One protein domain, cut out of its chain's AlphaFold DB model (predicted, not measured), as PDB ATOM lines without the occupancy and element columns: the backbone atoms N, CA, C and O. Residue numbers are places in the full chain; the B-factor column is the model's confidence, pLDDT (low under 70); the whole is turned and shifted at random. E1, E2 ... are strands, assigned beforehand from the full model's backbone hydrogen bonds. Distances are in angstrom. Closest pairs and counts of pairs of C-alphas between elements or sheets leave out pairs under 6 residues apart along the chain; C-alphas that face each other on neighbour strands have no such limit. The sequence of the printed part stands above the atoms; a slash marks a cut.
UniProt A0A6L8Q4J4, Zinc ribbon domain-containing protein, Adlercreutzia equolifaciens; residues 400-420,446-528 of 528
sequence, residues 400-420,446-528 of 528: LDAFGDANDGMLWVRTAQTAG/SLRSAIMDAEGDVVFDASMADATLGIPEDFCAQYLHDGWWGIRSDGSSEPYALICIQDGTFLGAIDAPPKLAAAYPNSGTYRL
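Overview. This is residues 400 to 420 and 446 to 528 of the 528 residues of the protein "Zinc ribbon domain-containing protein" of Adlercreutzia equolifaciens (UniProt A0A6L8Q4J4). Two antiparallel sheets of four strands, E1 to E4 and E5 to E8, are face to face as a sandwich, the strands of the one at 32 degrees to those of the other; the sheets come close where E2 meets E5 and again where E4 meets E8, while E1 lies away from the second sheet. A long link, residues 462 to 475, leads from the first sheet to the second, and a long tail, residues 512 to 528, follows E8. The printed part has 104 residues with no named helix and eight named strands, E1 to E8 along the chain, in sheet orders E1 - E2 - E3 - E4 and E5 - E6 - E7 - E8. The class is all strand, though under half of the residues, 48 of 104, are in named elements. The whole is compact, with a radius of gyration of the C-alphas of 12.9 A and spans of 41 by 34 by 29 A.

Arrangement. E5 (residues 476 to 481), E6 (484 to 488), E7 (495 to 502) and E8 (505 to 511) form a meander, each strand the antiparallel neighbour of the one before, in a strongly twisted sheet. In the hairpin of E5 and E6, N 478 and O 486 are 3.0 A apart, within hydrogen-bond range; in that of E6 and E7, N 485 and O 499 are 2.9 A apart; in that of E7 and E8, N 498 and O 510 are 2.8 A apart. The other sheet holds E1 (400 to 403), E2 (410 to 416), E3 (447 to 453) and E4 (458 to 461). Its N and O pairs within hydrogen-bond range include N 414 and O 402, 2.8 A, for E1 and E2; N 413 and O 450, 2.9 A, for E2 and E3; and N 451 and O 460, 2.8 A, for E3 and E4. The parts of the sheets that face each other are 11.5 A centre to centre, with best planes 30 degrees apart and strands at 32 degrees. The closest C-alphas of E2 and E5 are those of Trp 412 and Ala 477, 6.0 A; those of E4 and E8 are Val 459 and Phe 506, 6.1 A. E1 and E5 are apart.

Along the chain. E7, the longest strand by residues, measures 19.3 A from first to last C-alpha; E2 measures 19.9 A, E3 19.4 A, E8 19.1 A, E5 16.5 A and E6 13.1 A. E1 and E4 have four residues each. E1 begins at C-alpha 400 (-51.220, 29.520, 30.664), E5 begins at C-alpha 476 (-42.959, 26.357, 20.230), and E8 ends at C-alpha 511 (-38.590, 26.679, 5.896).

Size, cuts and confidence. The C-alphas farthest apart, those of Gly 420 and Lys 515, are 41.6 A apart. Residues 421 to 445 are not printed, and C-alphas 420 and 446 are 10.8 A apart across the cut. The link E4 to E5 is long. Confidence is low, with pLDDT under 70, at residues 418 to 420 and 519 to 528.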
ATOM      1  N   LEU A 400     -52.641  29.465  31.028       93.94
ATOM      2  CA  LEU A 400     -51.220  29.520  30.664       93.94
ATOM      3  C   LEU A 400     -50.605  28.111  30.724       93.94
ATOM      4  O   LEU A 400     -50.518  27.528  31.804       93.94
ATOM      5  N   ASP A 401     -50.174  27.590  29.573       92.94
ATOM      6  CA  ASP A 401     -49.529  26.276  29.447       92.94
ATOM      7  C   ASP A 401     -48.001  26.404  29.485       92.94
ATOM      8  O   ASP A 401     -47.342  25.757  30.297       92.94
ATOM      9  N   ALA A 402     -47.446  27.279  28.642       92.56
ATOM     10  CA  ALA A 402     -46.008  27.491  28.517       92.56
ATOM     11  C   ALA A 402     -45.679  28.913  28.031       92.56
ATOM     12  O   ALA A 402     -46.528  29.620  27.485       92.56
ATOM     13  N   PHE A 403     -44.430  29.327  28.220       93.56
ATOM     14  CA  PHE A 403     -43.863  30.560  27.675       93.56
ATOM     15  C   PHE A 403     -42.346  30.398  27.498       93.56
ATOM     16  O   PHE A 403     -41.762  29.443  28.013       93.56
ATOM     17  N   GLY A 404     -41.721  31.289  26.730       88.88
ATOM     18  CA  GLY A 404     -40.274  31.286  26.476       88.88
ATOM     19  C   GLY A 404     -39.510  32.356  27.255       88.88
ATOM     20  O   GLY A 404     -40.070  33.069  28.085       88.88
ATOM     21  N   ASP A 405     -38.231  32.519  26.937       85.75
ATOM     22  CA  ASP A 405     -37.476  33.704  27.337       85.75
ATOM     23  C   ASP A 405     -37.881  34.897  26.450       85.75
ATOM     24  O   ASP A 405     -37.989  34.778  25.223       85.75
ATOM     25  N   ALA A 406     -38.138  36.046  27.071       87.56
ATOM     26  CA  ALA A 406     -38.512  37.276  26.384       87.56
ATOM     27  C   ALA A 406     -37.264  37.982  25.836       87.56
ATOM     28  O   ALA A 406     -36.279  38.145  26.554       87.56
ATOM     29  N   ASN A 407     -37.316  38.401  24.573       82.25
ATOM     30  CA  ASN A 407     -36.210  39.024  23.845       82.25
ATOM     31  C   ASN A 407     -36.764  40.137  22.943       82.25
ATOM     32  O   ASN A 407     -37.825  39.967  22.340       82.25
ATOM     33  N   ASP A 408     -36.067  41.272  22.854       78.31
ATOM     34  CA  ASP A 408     -36.430  42.430  22.018       78.31
ATOM     35  C   ASP A 408     -37.868  42.952  22.225       78.31
ATOM     36  O   ASP A 408     -38.550  43.374  21.291       78.31
ATOM     37  N   GLY A 409     -38.361  42.914  23.466       83.69
ATOM     38  CA  GLY A 409     -39.725  43.339  23.799       83.69
ATOM     39  C   GLY A 409     -40.812  42.319  23.456       83.69
ATOM     40  O   GLY A 409     -41.991  42.643  23.597       83.69
ATOM     41  N   MET A 410     -40.444  41.111  23.022       89.25
ATOM     42  CA  MET A 410     -41.354  40.071  22.548       89.25
ATOM     43  C   MET A 410     -41.188  38.758  23.316       89.25
ATOM     44  O   MET A 410     -40.119  38.437  23.832       89.25
ATOM     45  N   LEU A 411     -42.258  37.968  23.368       92.44
ATOM     46  CA  LEU A 411     -42.320  36.708  24.101       92.44
ATOM     47  C   LEU A 411     -43.180  35.681  23.357       92.44
ATOM     48  O   LEU A 411     -44.315  35.969  22.977       92.44
ATOM     49  N   TRP A 412     -42.670  34.455  23.212       95.19
ATOM     50  CA  TRP A 412     -43.497  33.302  22.855       95.19
ATOM     51  C   TRP A 412     -44.329  32.836  24.054       95.19
ATOM     52  O   TRP A 412     -43.805  32.653  25.155       95.19
ATOM     53  N   VAL A 413     -45.617  32.608  23.817       95.81
ATOM     54  CA  VAL A 413     -46.613  32.200  24.808       95.81
ATOM     55  C   VAL A 413     -47.486  31.100  24.218       95.81
ATOM     56  O   VAL A 413     -47.897  31.197  23.062       95.81
ATOM     57  N   ARG A 414     -47.835  30.093  25.024       95.25
ATOM     58  CA  ARG A 414     -48.835  29.075  24.693       95.25
ATOM     59  C   ARG A 414     -49.910  28.979  25.769       95.25
ATOM     60  O   ARG A 414     -49.615  28.912  26.964       95.25
ATOM     61  N   THR A 415     -51.164  28.949  25.334       94.94
ATOM     62  CA  THR A 415     -52.344  28.857  26.196       94.94
ATOM     63  C   THR A 415     -53.248  27.689  25.807       94.94
ATOM     64  O   THR A 415     -53.295  27.264  24.653       94.94
ATOM     65  N   ALA A 416     -53.983  27.151  26.775       90.94
ATOM     66  CA  ALA A 416     -55.016  26.149  26.564       90.94
ATOM     67  C   ALA A 416     -56.374  26.824  26.342       90.94
ATOM     68  O   ALA A 416     -56.922  27.452  27.248       90.94
ATOM     69  N   GLN A 417     -56.954  26.655  25.154       73.75
ATOM     70  CA  GLN A 417     -58.285  27.176  24.855       73.75
ATOM     71  C   GLN A 417     -59.351  26.396  25.636       73.75
ATOM     72  O   GLN A 417     -59.417  25.162  25.566       73.75
ATOM     73  N   THR A 418     -60.231  27.100  26.354       56.62
ATOM     74  CA  THR A 418     -61.341  26.438  27.044       56.62
ATOM     75  C   THR A 418     -62.337  25.862  26.030       56.62
ATOM     76  O   THR A 418     -62.630  26.456  24.989       56.62
ATOM     77  N   ALA A 419     -62.861  24.663  26.309       41.94
ATOM     78  CA  ALA A 419     -63.773  23.956  25.408       41.94
ATOM     79  C   ALA A 419     -65.172  24.608  25.391       41.94
ATOM     80  O   ALA A 419     -66.120  24.107  25.997       41.94
ATOM     81  N   GLY A 420     -65.291  25.735  24.688       39.12
ATOM     82  CA  GLY A 420     -66.519  26.522  24.571       39.12
ATOM     83  C   GLY A 420     -66.369  27.810  23.757       39.12
ATOM     84  O   GLY A 420     -67.333  28.220  23.114       39.12
ATOM     85  N   SER A 446     -57.777  22.757  22.584       84.81
ATOM     86  CA  SER A 446     -56.712  23.104  21.644       84.81
ATOM     87  C   SER A 446     -55.699  24.002  22.354       84.81
ATOM     88  O   SER A 446     -56.074  25.039  22.904       84.81
ATOM     89  N   LEU A 447     -54.425  23.611  22.349       92.19
ATOM     90  CA  LEU A 447     -53.340  24.526  22.693       92.19
ATOM     91  C   LEU A 447     -53.169  25.537  21.553       92.19
ATOM     92  O   LEU A 447     -53.302  25.179  20.382       92.19
ATOM     93  N   ARG A 448     -52.900  26.793  21.906       93.62
ATOM     94  CA  ARG A 448     -52.689  27.898  20.971       93.62
ATOM     95  C   ARG A 448     -51.481  28.720  21.370       93.62
ATOM     96  O   ARG A 448     -51.367  29.141  22.517       93.62
ATOM     97  N   SER A 449     -50.612  28.951  20.404       95.56
ATOM     98  CA  SER A 449     -49.344  29.640  20.550       95.56
ATOM     99  C   SER A 449     -49.346  30.954  19.786       95.56
ATOM    100  O   SER A 449     -49.886  31.053  18.683       95.56
ATOM    101  N   ALA A 450     -48.692  31.950  20.368       96.62
ATOM    102  CA  ALA A 450     -48.475  33.256  19.775       96.62
ATOM    103  C   ALA A 450     -47.087  33.782  20.157       96.62
ATOM    104  O   ALA A 450     -46.520  33.393  21.180       96.62
ATOM    105  N   ILE A 451     -46.560  34.703  19.354       96.56
ATOM    106  CA  ILE A 451     -45.545  35.654  19.806       96.56
ATOM    107  C   ILE A 451     -46.255  36.979  20.048       96.56
ATOM    108  O   ILE A 451     -46.966  37.480  19.175       96.56
ATOM    109  N   MET A 452     -46.091  37.509  21.254       95.56
ATOM    110  CA  MET A 452     -46.730  38.734  21.726       95.56
ATOM    111  C   MET A 452     -45.667  39.768  22.078       95.56
ATOM    112  O   MET A 452     -44.575  39.400  22.510       95.56
ATOM    113  N   ASP A 453     -45.990  41.048  21.932       93.00
ATOM    114  CA  ASP A 453     -45.160  42.130  22.462       93.00
ATOM    115  C   ASP A 453     -45.441  42.410  23.957       93.00
ATOM    116  O   ASP A 453     -46.377  41.883  24.570       93.00
ATOM    117  N   ALA A 454     -44.619  43.265  24.568       89.38
ATOM    118  CA  ALA A 454     -44.785  43.726  25.950       89.38
ATOM    119  C   ALA A 454     -46.021  44.637  26.158       89.38
ATOM    120  O   ALA A 454     -46.397  44.942  27.303       89.38
ATOM    121  N   GLU A 455     -46.674  45.067  25.082       90.44
ATOM    122  CA  GLU A 455     -47.921  45.820  25.078       90.44
ATOM    123  C   GLU A 455     -49.154  44.890  25.125       90.44
ATOM    124  O   GLU A 455     -50.220  45.343  25.559       90.44
ATOM    125  N   GLY A 456     -49.001  43.603  24.798       89.12
ATOM    126  CA  GLY A 456     -50.040  42.569  24.806       89.12
ATOM    127  C   GLY A 456     -50.686  42.308  23.449       89.12
ATOM    128  O   GLY A 456     -51.700  41.608  23.400       89.12
ATOM    129  N   ASP A 457     -50.130  42.856  22.372       93.38
ATOM    130  CA  ASP A 457     -50.615  42.645  21.016       93.38
ATOM    131  C   ASP A 457     -49.955  41.386  20.409       93.38
ATOM    132  O   ASP A 457     -48.785  41.079  20.651       93.38
ATOM    133  N   VAL A 458     -50.731  40.596  19.656       95.38
ATOM    134  CA  VAL A 458     -50.234  39.385  18.976       95.38
ATOM    135  C   VAL A 458     -49.505  39.806  17.704       95.38
ATOM    136  O   VAL A 458     -50.129  40.296  16.763       95.38
ATOM    137  N   VAL A 459     -48.193  39.584  17.679       96.44
ATOM    138  CA  VAL A 459     -47.317  39.923  16.550       96.44
ATOM    139  C   VAL A 459     -47.246  38.779  15.537       96.44
ATOM    140  O   VAL A 459     -47.153  39.025  14.337       96.44
ATOM    141  N   PHE A 460     -47.322  37.531  16.008       96.81
ATOM    142  CA  PHE A 460     -47.390  36.344  15.156       96.81
ATOM    143  C   PHE A 460     -48.241  35.237  15.786       96.81
ATOM    144  O   PHE A 460     -48.077  34.912  16.961       96.81
ATOM    145  N   ASP A 461     -49.073  34.593  14.970       95.88
ATOM    146  CA  ASP A 461     -49.662  33.281  15.249       95.88
ATOM    147  C   ASP A 461     -49.665  32.409  13.979       95.88
ATOM    148  O   ASP A 461     -49.439  32.894  12.867       95.88
ATOM    149  N   ALA A 462     -49.931  31.109  14.134       92.94
ATOM    150  CA  ALA A 462     -49.855  30.133  13.043       92.94
ATOM    151  C   ALA A 462     -50.773  30.443  11.839       92.94
ATOM    152  O   ALA A 462     -50.490  29.992  10.730       92.94
ATOM    153  N   SER A 463     -51.851  31.217  12.019       92.81
ATOM    154  CA  SER A 463     -52.766  31.606  10.935       92.81
ATOM    155  C   SER A 463     -52.226  32.728  10.039       92.81
ATOM    156  O   SER A 463     -52.774  32.955   8.959       92.81
ATOM    157  N   MET A 464     -51.151  33.405  10.460       94.06
ATOM    158  CA  MET A 464     -50.478  34.455   9.687       94.06
ATOM    159  C   MET A 464     -49.451  33.903   8.685       94.06
ATOM    160  O   MET A 464     -49.079  34.598   7.739       94.06
ATOM    161  N   ALA A 465     -48.978  32.670   8.889       89.56
ATOM    162  CA  ALA A 465     -48.004  32.016   8.021       89.56
ATOM    163  C   ALA A 465     -48.647  31.386   6.772       89.56
ATOM    164  O   ALA A 465     -49.844  31.096   6.734       89.56
ATOM    165  N   ASP A 466     -47.831  31.110   5.749       87.12
ATOM    166  CA  ASP A 466     -48.278  30.297   4.619       87.12
ATOM    167  C   ASP A 466     -48.584  28.866   5.099       87.12
ATOM    168  O   ASP A 466     -47.751  28.198   5.716       87.12
ATOM    169  N   ALA A 467     -49.785  28.376   4.780       85.19
ATOM    170  CA  ALA A 467     -50.247  27.041   5.152       85.19
ATOM    171  C   ALA A 467     -49.351  25.898   4.628       85.19
ATOM    172  O   ALA A 467     -49.429  24.780   5.137       85.19
ATOM    173  N   THR A 468     -48.501  26.150   3.626       87.81
ATOM    174  CA  THR A 468     -47.500  25.189   3.131       87.81
ATOM    175  C   THR A 468     -46.400  24.871   4.145       87.81
ATOM    176  O   THR A 468     -45.921  23.738   4.138       87.81
ATOM    177  N   LEU A 469     -46.067  25.796   5.056       88.88
ATOM    178  CA  LEU A 469     -45.080  25.581   6.127       88.88
ATOM    179  C   LEU A 469     -45.598  24.655   7.240       88.88
ATOM    180  O   LEU A 469     -44.823  24.175   8.063       88.88
ATOM    181  N   GLY A 470     -46.911  24.400   7.289       90.44
ATOM    182  CA  GLY A 470     -47.505  23.419   8.199       90.44
ATOM    183  C   GLY A 470     -47.353  23.731   9.694       90.44
ATOM    184  O   GLY A 470     -47.460  22.809  10.501       90.44
ATOM    185  N   ILE A 471     -47.113  24.997  10.062       92.88
ATOM    186  CA  ILE A 471     -47.006  25.438  11.460       92.88
ATOM    187  C   ILE A 471     -48.334  25.119  12.183       92.88
ATOM    188  O   ILE A 471     -49.387  25.595  11.750       92.88
ATOM    189  N   PRO A 472     -48.331  24.296  13.248       91.88
ATOM    190  CA  PRO A 472     -49.531  23.939  13.988       91.88
ATOM    191  C   PRO A 472     -49.898  25.049  14.981       91.88
ATOM    192  O   PRO A 472     -49.048  25.851  15.365       91.88
ATOM    193  N   GLU A 473     -51.151  25.084  15.446       92.31
ATOM    194  CA  GLU A 473     -51.594  26.108  16.406       92.31
ATOM    195  C   GLU A 473     -50.813  26.074  17.735       92.31
ATOM    196  O   GLU A 473     -50.735  27.102  18.390       92.31
ATOM    197  N   ASP A 474     -50.204  24.946  18.121       92.62
ATOM    198  CA  ASP A 474     -49.532  24.710  19.410       92.62
ATOM    199  C   ASP A 474     -47.990  24.801  19.367       92.62
ATOM    200  O   ASP A 474     -47.305  24.332  20.285       92.62
ATOM    201  N   PHE A 475     -47.442  25.420  18.311       93.25
ATOM    202  CA  PHE A 475     -46.001  25.543  18.055       93.25
ATOM    203  C   PHE A 475     -45.196  26.097  19.243       93.25
ATOM    204  O   PHE A 475     -45.677  26.946  19.993       93.25
ATOM    205  N   CYS A 476     -43.932  25.691  19.365       93.31
ATOM    206  CA  CYS A 476     -42.959  26.357  20.230       93.31
ATOM    207  C   CYS A 476     -42.098  27.315  19.399       93.31
ATOM    208  O   CYS A 476     -41.787  27.013  18.247       93.31
ATOM    209  N   ALA A 477     -41.662  28.436  19.974       91.81
ATOM    210  CA  ALA A 477     -40.713  29.340  19.324       91.81
ATOM    211  C   ALA A 477     -39.499  29.649  20.214       91.81
ATOM    212  O   ALA A 477     -39.540  29.494  21.435       91.81
ATOM    213  N   GLN A 478     -38.404  30.051  19.572       88.50
ATOM    214  CA  GLN A 478     -37.130  30.415  20.188       88.50
ATOM    215  C   GLN A 478     -36.550  31.620  19.442       88.50
ATOM    216  O   GLN A 478     -36.455  31.578  18.218       88.50
ATOM    217  N   TYR A 479     -36.156  32.672  20.157       87.25
ATOM    218  CA  TYR A 479     -35.456  33.809  19.555       87.25
ATOM    219  C   TYR A 479     -34.054  33.394  19.079       87.25
ATOM    220  O   TYR A 479     -33.374  32.630  19.770       87.25
ATOM    221  N   LEU A 480     -33.634  33.880  17.907       85.44
ATOM    222  CA  LEU A 480     -32.326  33.587  17.315       85.44
ATOM    223  C   LEU A 480     -31.411  34.822  17.373       85.44
ATOM    224  O   LEU A 480     -30.448  34.820  18.136       85.44
ATOM    225  N   HIS A 481     -31.693  35.847  16.566       83.12
ATOM    226  CA  HIS A 481     -31.028  37.161  16.496       83.12
ATOM    227  C   HIS A 481     -31.771  38.040  15.475       83.12
ATOM    228  O   HIS A 481     -32.525  37.514  14.656       83.12
ATOM    229  N   ASP A 482     -31.545  39.355  15.477       81.81
ATOM    230  CA  ASP A 482     -31.967  40.305  14.429       81.81
ATOM    231  C   ASP A 482     -33.467  40.232  14.044       81.81
ATOM    232  O   ASP A 482     -33.857  40.458  12.891       81.81
ATOM    233  N   GLY A 483     -34.324  39.887  15.014       87.50
ATOM    234  CA  GLY A 483     -35.768  39.703  14.818       87.50
ATOM    235  C   GLY A 483     -36.200  38.330  14.278       87.50
ATOM    236  O   GLY A 483     -37.391  38.093  14.061       87.50
ATOM    237  N   TRP A 484     -35.271  37.398  14.066       90.75
ATOM    238  CA  TRP A 484     -35.568  36.034  13.629       90.75
ATOM    239  C   TRP A 484     -35.902  35.104  14.795       90.75
ATOM    240  O   TRP A 484     -35.193  35.048  15.801       90.75
ATOM    241  N   TRP A 485     -36.956  34.306  14.615       92.81
ATOM    242  CA  TRP A 485     -37.385  33.273  15.555       92.81
ATOM    243  C   TRP A 485     -37.448  31.909  14.868       92.81
ATOM    244  O   TRP A 485     -38.002  31.769  13.776       92.81
ATOM    245  N   GLY A 486     -36.916  30.886  15.535       92.94
ATOM    246  CA  GLY A 486     -37.028  29.491  15.129       92.94
ATOM    247  C   GLY A 486     -38.302  28.857  15.674       92.94
ATOM    248  O   GLY A 486     -38.502  28.802  16.887       92.94
ATOM    249  N   ILE A 487     -39.146  28.346  14.779       94.12
ATOM    250  CA  ILE A 487     -40.362  27.600  15.107       94.12
ATOM    251  C   ILE A 487     -40.032  26.110  15.183       94.12
ATOM    252  O   ILE A 487     -39.504  25.526  14.233       94.12
ATOM    253  N   ARG A 488     -40.348  25.486  16.319       91.00
ATOM    254  CA  ARG A 488     -39.991  24.103  16.660       91.00
ATOM    255  C   ARG A 488     -41.170  23.345  17.268       91.00
ATOM    256  O   ARG A 488     -42.109  23.930  17.807       91.00
ATOM    257  N   SER A 489     -41.128  22.022  17.160       85.75
ATOM    258  CA  SER A 489     -42.107  21.135  17.800       85.75
ATOM    259  C   SER A 489     -41.838  21.035  19.298       85.75
ATOM    260  O   SER A 489     -40.689  21.150  19.727       85.75
ATOM    261  N   ASP A 490     -42.866  20.754  20.097       82.25
ATOM    262  CA  ASP A 490     -42.675  20.529  21.531       82.25
ATOM    263  C   ASP A 490     -41.714  19.350  21.796       82.25
ATOM    264  O   ASP A 490     -41.706  18.347  21.077       82.25
ATOM    265  N   GLY A 491     -40.843  19.504  22.793       78.56
ATOM    266  CA  GLY A 491     -39.736  18.591  23.087       78.56
ATOM    267  C   GLY A 491     -38.602  18.552  22.049       78.56
ATOM    268  O   GLY A 491     -37.609  17.862  22.290       78.56
ATOM    269  N   SER A 492     -38.702  19.276  20.926       83.44
ATOM    270  CA  SER A 492     -37.618  19.444  19.951       83.44
ATOM    271  C   SER A 492     -36.858  20.743  20.195       83.44
ATOM    272  O   SER A 492     -37.451  21.790  20.443       83.44
ATOM    273  N   SER A 493     -35.535  20.689  20.060       79.44
ATOM    274  CA  SER A 493     -34.702  21.885  19.928       79.44
ATOM    275  C   SER A 493     -34.567  22.329  18.465       79.44
ATOM    276  O   SER A 493     -34.441  23.516  18.207       79.44
ATOM    277  N   GLU A 494     -34.649  21.400  17.505       85.44
ATOM    278  CA  GLU A 494     -34.515  21.670  16.065       85.44
ATOM    279  C   GLU A 494     -35.708  22.488  15.527       85.44
ATOM    280  O   GLU A 494     -36.845  21.995  15.599       85.44
ATOM    281  N   PRO A 495     -35.479  23.699  14.974       90.12
ATOM    282  CA  PRO A 495     -36.498  24.442  14.242       90.12
ATOM    283  C   PRO A 495     -36.766  23.814  12.870       90.12
ATOM    284  O   PRO A 495     -35.844  23.333  12.213       90.12
ATOM    285  N   TYR A 496     -38.020  23.850  12.422       91.69
ATOM    286  CA  TYR A 496     -38.429  23.412  11.078       91.69
ATOM    287  C   TYR A 496     -38.895  24.568  10.184       91.69
ATOM    288  O   TYR A 496     -38.874  24.434   8.965       91.69
ATOM    289  N   ALA A 497     -39.262  25.708  10.773       94.25
ATOM    290  CA  ALA A 497     -39.544  26.954  10.069       94.25
ATOM    291  C   ALA A 497     -38.877  28.127  10.801       94.25
ATOM    292  O   ALA A 497     -38.654  28.062  12.013       94.25
ATOM    293  N   LEU A 498     -38.577  29.199  10.073       94.25
ATOM    294  CA  LEU A 498     -38.148  30.479  10.629       94.25
ATOM    295  C   LEU A 498     -39.195  31.548  10.330       94.25
ATOM    296  O   LEU A 498     -39.805  31.544   9.260       94.25
ATOM    297  N   ILE A 499     -39.357  32.492  11.249       95.06
ATOM    298  CA  ILE A 499     -40.143  33.708  11.033       95.06
ATOM    299  C   ILE A 499     -39.298  34.944  11.316       95.06
ATOM    300  O   ILE A 499     -38.445  34.923  12.203       95.06
ATOM    301  N   CYS A 500     -39.554  36.018  10.574       94.31
ATOM    302  CA  CYS A 500     -38.908  37.307  10.775       94.31
ATOM    303  C   CYS A 500     -39.924  38.317  11.316       94.31
ATOM    304  O   CYS A 500     -40.986  38.527  10.720       94.31
ATOM    305  N   ILE A 501     -39.591  38.937  12.445       93.38
ATOM    306  CA  ILE A 501     -40.357  40.000  13.086       93.38
ATOM    307  C   ILE A 501     -39.404  41.170  13.332       93.38
ATOM    308  O   ILE A 501     -38.460  41.041  14.103       93.38
ATOM    309  N   GLN A 502     -39.654  42.320  12.707       89.56
ATOM    310  CA  GLN A 502     -38.847  43.532  12.900       89.56
ATOM    311  C   GLN A 502     -39.744  44.694  13.313       89.56
ATOM    312  O   GLN A 502     -40.861  44.818  12.816       89.56
ATOM    313  N   ASP A 503     -39.276  45.520  14.254       85.62
ATOM    314  CA  ASP A 503     -40.024  46.659  14.808       85.62
ATOM    315  C   ASP A 503     -41.471  46.299  15.230       85.62
ATOM    316  O   ASP A 503     -42.426  47.026  14.950       85.62
ATOM    317  N   GLY A 504     -41.650  45.129  15.860       85.88
ATOM    318  CA  GLY A 504     -42.961  44.614  16.283       85.88
ATOM    319  C   GLY A 504     -43.893  44.188  15.138       85.88
ATOM    320  O   GLY A 504     -45.088  44.018  15.353       85.88
ATOM    321  N   THR A 505     -43.376  44.025  13.916       91.19
ATOM    322  CA  THR A 505     -44.149  43.657  12.720       91.19
ATOM    323  C   THR A 505     -43.647  42.340  12.129       91.19
ATOM    324  O   THR A 505     -42.479  42.226  11.756       91.19
ATOM    325  N   PHE A 506     -44.531  41.348  11.988       94.38
ATOM    326  CA  PHE A 506     -44.242  40.124  11.234       94.38
ATOM    327  C   PHE A 506     -44.044  40.437   9.742       94.38
ATOM    328  O   PHE A 506     -44.929  40.998   9.093       94.38
ATOM    329  N   LEU A 507     -42.879  40.069   9.204       94.00
ATOM    330  CA  LEU A 507     -42.506  40.304   7.804       94.00
ATOM    331  C   LEU A 507     -42.747  39.083   6.908       94.00
ATOM    332  O   LEU A 507     -42.974  39.240   5.709       94.00
ATOM    333  N   GLY A 508     -42.692  37.874   7.470       93.81
ATOM    334  CA  GLY A 508     -42.878  36.628   6.729       93.81
ATOM    335  C   GLY A 508     -42.206  35.420   7.382       93.81
ATOM    336  O   GLY A 508     -41.571  35.522   8.434       93.81
ATOM    337  N   ALA A 509     -42.363  34.267   6.733       94.19
ATOM    338  CA  ALA A 509     -41.919  32.964   7.214       94.19
ATOM    339  C   ALA A 509     -41.295  32.130   6.081       94.19
ATOM    340  O   ALA A 509     -41.704  32.264   4.926       94.19
ATOM    341  N   ILE A 510     -40.340  31.262   6.419       92.94
ATOM    342  CA  ILE A 510     -39.645  30.336   5.507       92.94
ATOM    343  C   ILE A 510     -39.434  28.969   6.173       92.94
ATOM    344  O   ILE A 510     -39.497  28.853   7.398       92.94
ATOM    345  N   ASP A 511     -39.144  27.936   5.379       92.94
ATOM    346  CA  ASP A 511     -38.590  26.679   5.896       92.94
ATOM    347  C   ASP A 511     -37.251  26.945   6.606       92.94
ATOM    348  O   ASP A 511     -36.477  27.809   6.190       92.94
ATOM    349  N   ALA A 512     -36.947  26.201   7.672       91.31
ATOM    350  CA  ALA A 512     -35.660  26.345   8.347       91.31
ATOM    351  C   ALA A 512     -34.513  25.799   7.473       91.31
ATOM    352  O   ALA A 512     -34.624  24.687   6.941       91.31
ATOM    353  N   PRO A 513     -33.386  26.529   7.340       88.38
ATOM    354  CA  PRO A 513     -32.275  26.094   6.507       88.38
ATOM    355  C   PRO A 513     -31.682  24.772   7.024       88.38
ATOM    356  O   PRO A 513     -31.497  24.588   8.234       88.38
ATOM    357  N   PRO A 514     -31.330  23.826   6.136       82.69
ATOM    358  CA  PRO A 514     -30.721  22.576   6.561       82.69
ATOM    359  C   PRO A 514     -29.389  22.836   7.278       82.69
ATOM    360  O   PRO A 514     -28.556  23.604   6.802       82.69
ATOM    361  N   LYS A 515     -29.161  22.103   8.378       81.25
ATOM    362  CA  LYS A 515     -28.019  22.224   9.315       81.25
ATOM    363  C   LYS A 515     -28.055  23.416  10.279       81.25
ATOM    364  O   LYS A 515     -27.064  23.588  10.992       81.25
ATOM    365  N   LEU A 516     -29.143  24.190  10.344       86.50
ATOM    366  CA  LEU A 516     -29.365  25.177  11.408       86.50
ATOM    367  C   LEU A 516     -29.075  24.564  12.794       86.50
ATOM    368  O   LEU A 516     -29.430  23.414  13.064       86.50
ATOM    369  N   ALA A 517     -28.404  25.314  13.668       80.75
ATOM    370  CA  ALA A 517     -28.051  24.848  15.001       80.75
ATOM    371  C   ALA A 517     -29.311  24.643  15.855       80.75
ATOM    372  O   ALA A 517     -30.073  25.572  16.109       80.75
ATOM    373  N   ALA A 518     -29.511  23.417  16.342       72.69
ATOM    374  CA  ALA A 518     -30.676  23.068  17.152       72.69
ATOM    375  C   ALA A 518     -30.683  23.758  18.528       72.69
ATOM    376  O   ALA A 518     -31.733  24.072  19.071       72.69
ATOM    377  N   ALA A 519     -29.510  23.976  19.120       67.62
ATOM    378  CA  ALA A 519     -29.366  24.685  20.384       67.62
ATOM    379  C   ALA A 519     -28.861  26.103  20.103       67.62
ATOM    380  O   ALA A 519     -27.669  26.356  20.238       67.62
ATOM    381  N   TYR A 520     -29.753  27.003  19.676       69.81
ATOM    382  CA  TYR A 520     -29.404  28.413  19.486       69.81
ATOM    383  C   TYR A 520     -29.178  29.094  20.860       69.81
ATOM    384  O   TYR A 520     -30.129  29.220  21.630       69.81
ATOM    385  N   PRO A 521     -27.945  29.500  21.217       54.19
ATOM    386  CA  PRO A 521     -27.582  29.950  22.568       54.19
ATOM    387  C   PRO A 521     -28.120  31.327  22.995       54.19
ATOM    388  O   PRO A 521     -28.172  31.607  24.190       54.19
ATOM    389  N   ASN A 522     -28.537  32.179  22.051       52.47
ATOM    390  CA  ASN A 522     -29.012  33.541  22.342       52.47
ATOM    391  C   ASN A 522     -30.320  33.588  23.155       52.47
ATOM    392  O   ASN A 522     -30.666  34.634  23.692       52.47
ATOM    393  N   SER A 523     -31.045  32.475  23.297       43.66
ATOM    394  CA  SER A 523     -32.326  32.434  24.009       43.66
ATOM    395  C   SER A 523     -32.214  32.154  25.515       43.66
ATOM    396  O   SER A 523     -33.174  31.665  26.094       43.66
ATOM    397  N   GLY A 524     -31.057  32.358  26.158       37.94
ATOM    398  CA  GLY A 524     -30.878  32.121  27.607       37.94
ATOM    399  C   GLY A 524     -31.083  30.666  28.066       37.94
ATOM    400  O   GLY A 524     -31.207  30.397  29.262       37.94
ATOM    401  N   THR A 525     -31.144  29.715  27.127       27.48
ATOM    402  CA  THR A 525     -31.567  28.333  27.384       27.48
ATOM    403  C   THR A 525     -30.372  27.387  27.530       27.48
ATOM    404  O   THR A 525     -30.152  26.497  26.704       27.48
ATOM    405  N   TYR A 526     -29.600  27.543  28.605       29.72
ATOM    406  CA  TYR A 526     -28.562  26.576  28.968       29.72
ATOM    407  C   TYR A 526     -29.102  25.516  29.936       29.72
ATOM    408  O   TYR A 526     -29.858  25.797  30.865       29.72
ATOM    409  N   ARG A 527     -28.725  24.253  29.701       23.09
ATOM    410  CA  ARG A 527     -29.076  23.136  30.589       23.09
ATOM    411  C   ARG A 527     -28.255  23.192  31.879       23.09
ATOM    412  O   ARG A 527     -27.039  23.368  31.812       23.09
ATOM    413  N   LEU A 528     -28.923  22.926  33.004       23.73
ATOM    414  CA  LEU A 528     -28.313  22.414  34.241       23.73
ATOM    415  C   LEU A 528     -27.695  21.016  34.035       23.73
ATOM    416  O   LEU A 528     -28.255  20.238  33.225       23.73
TER     417      LEU A 528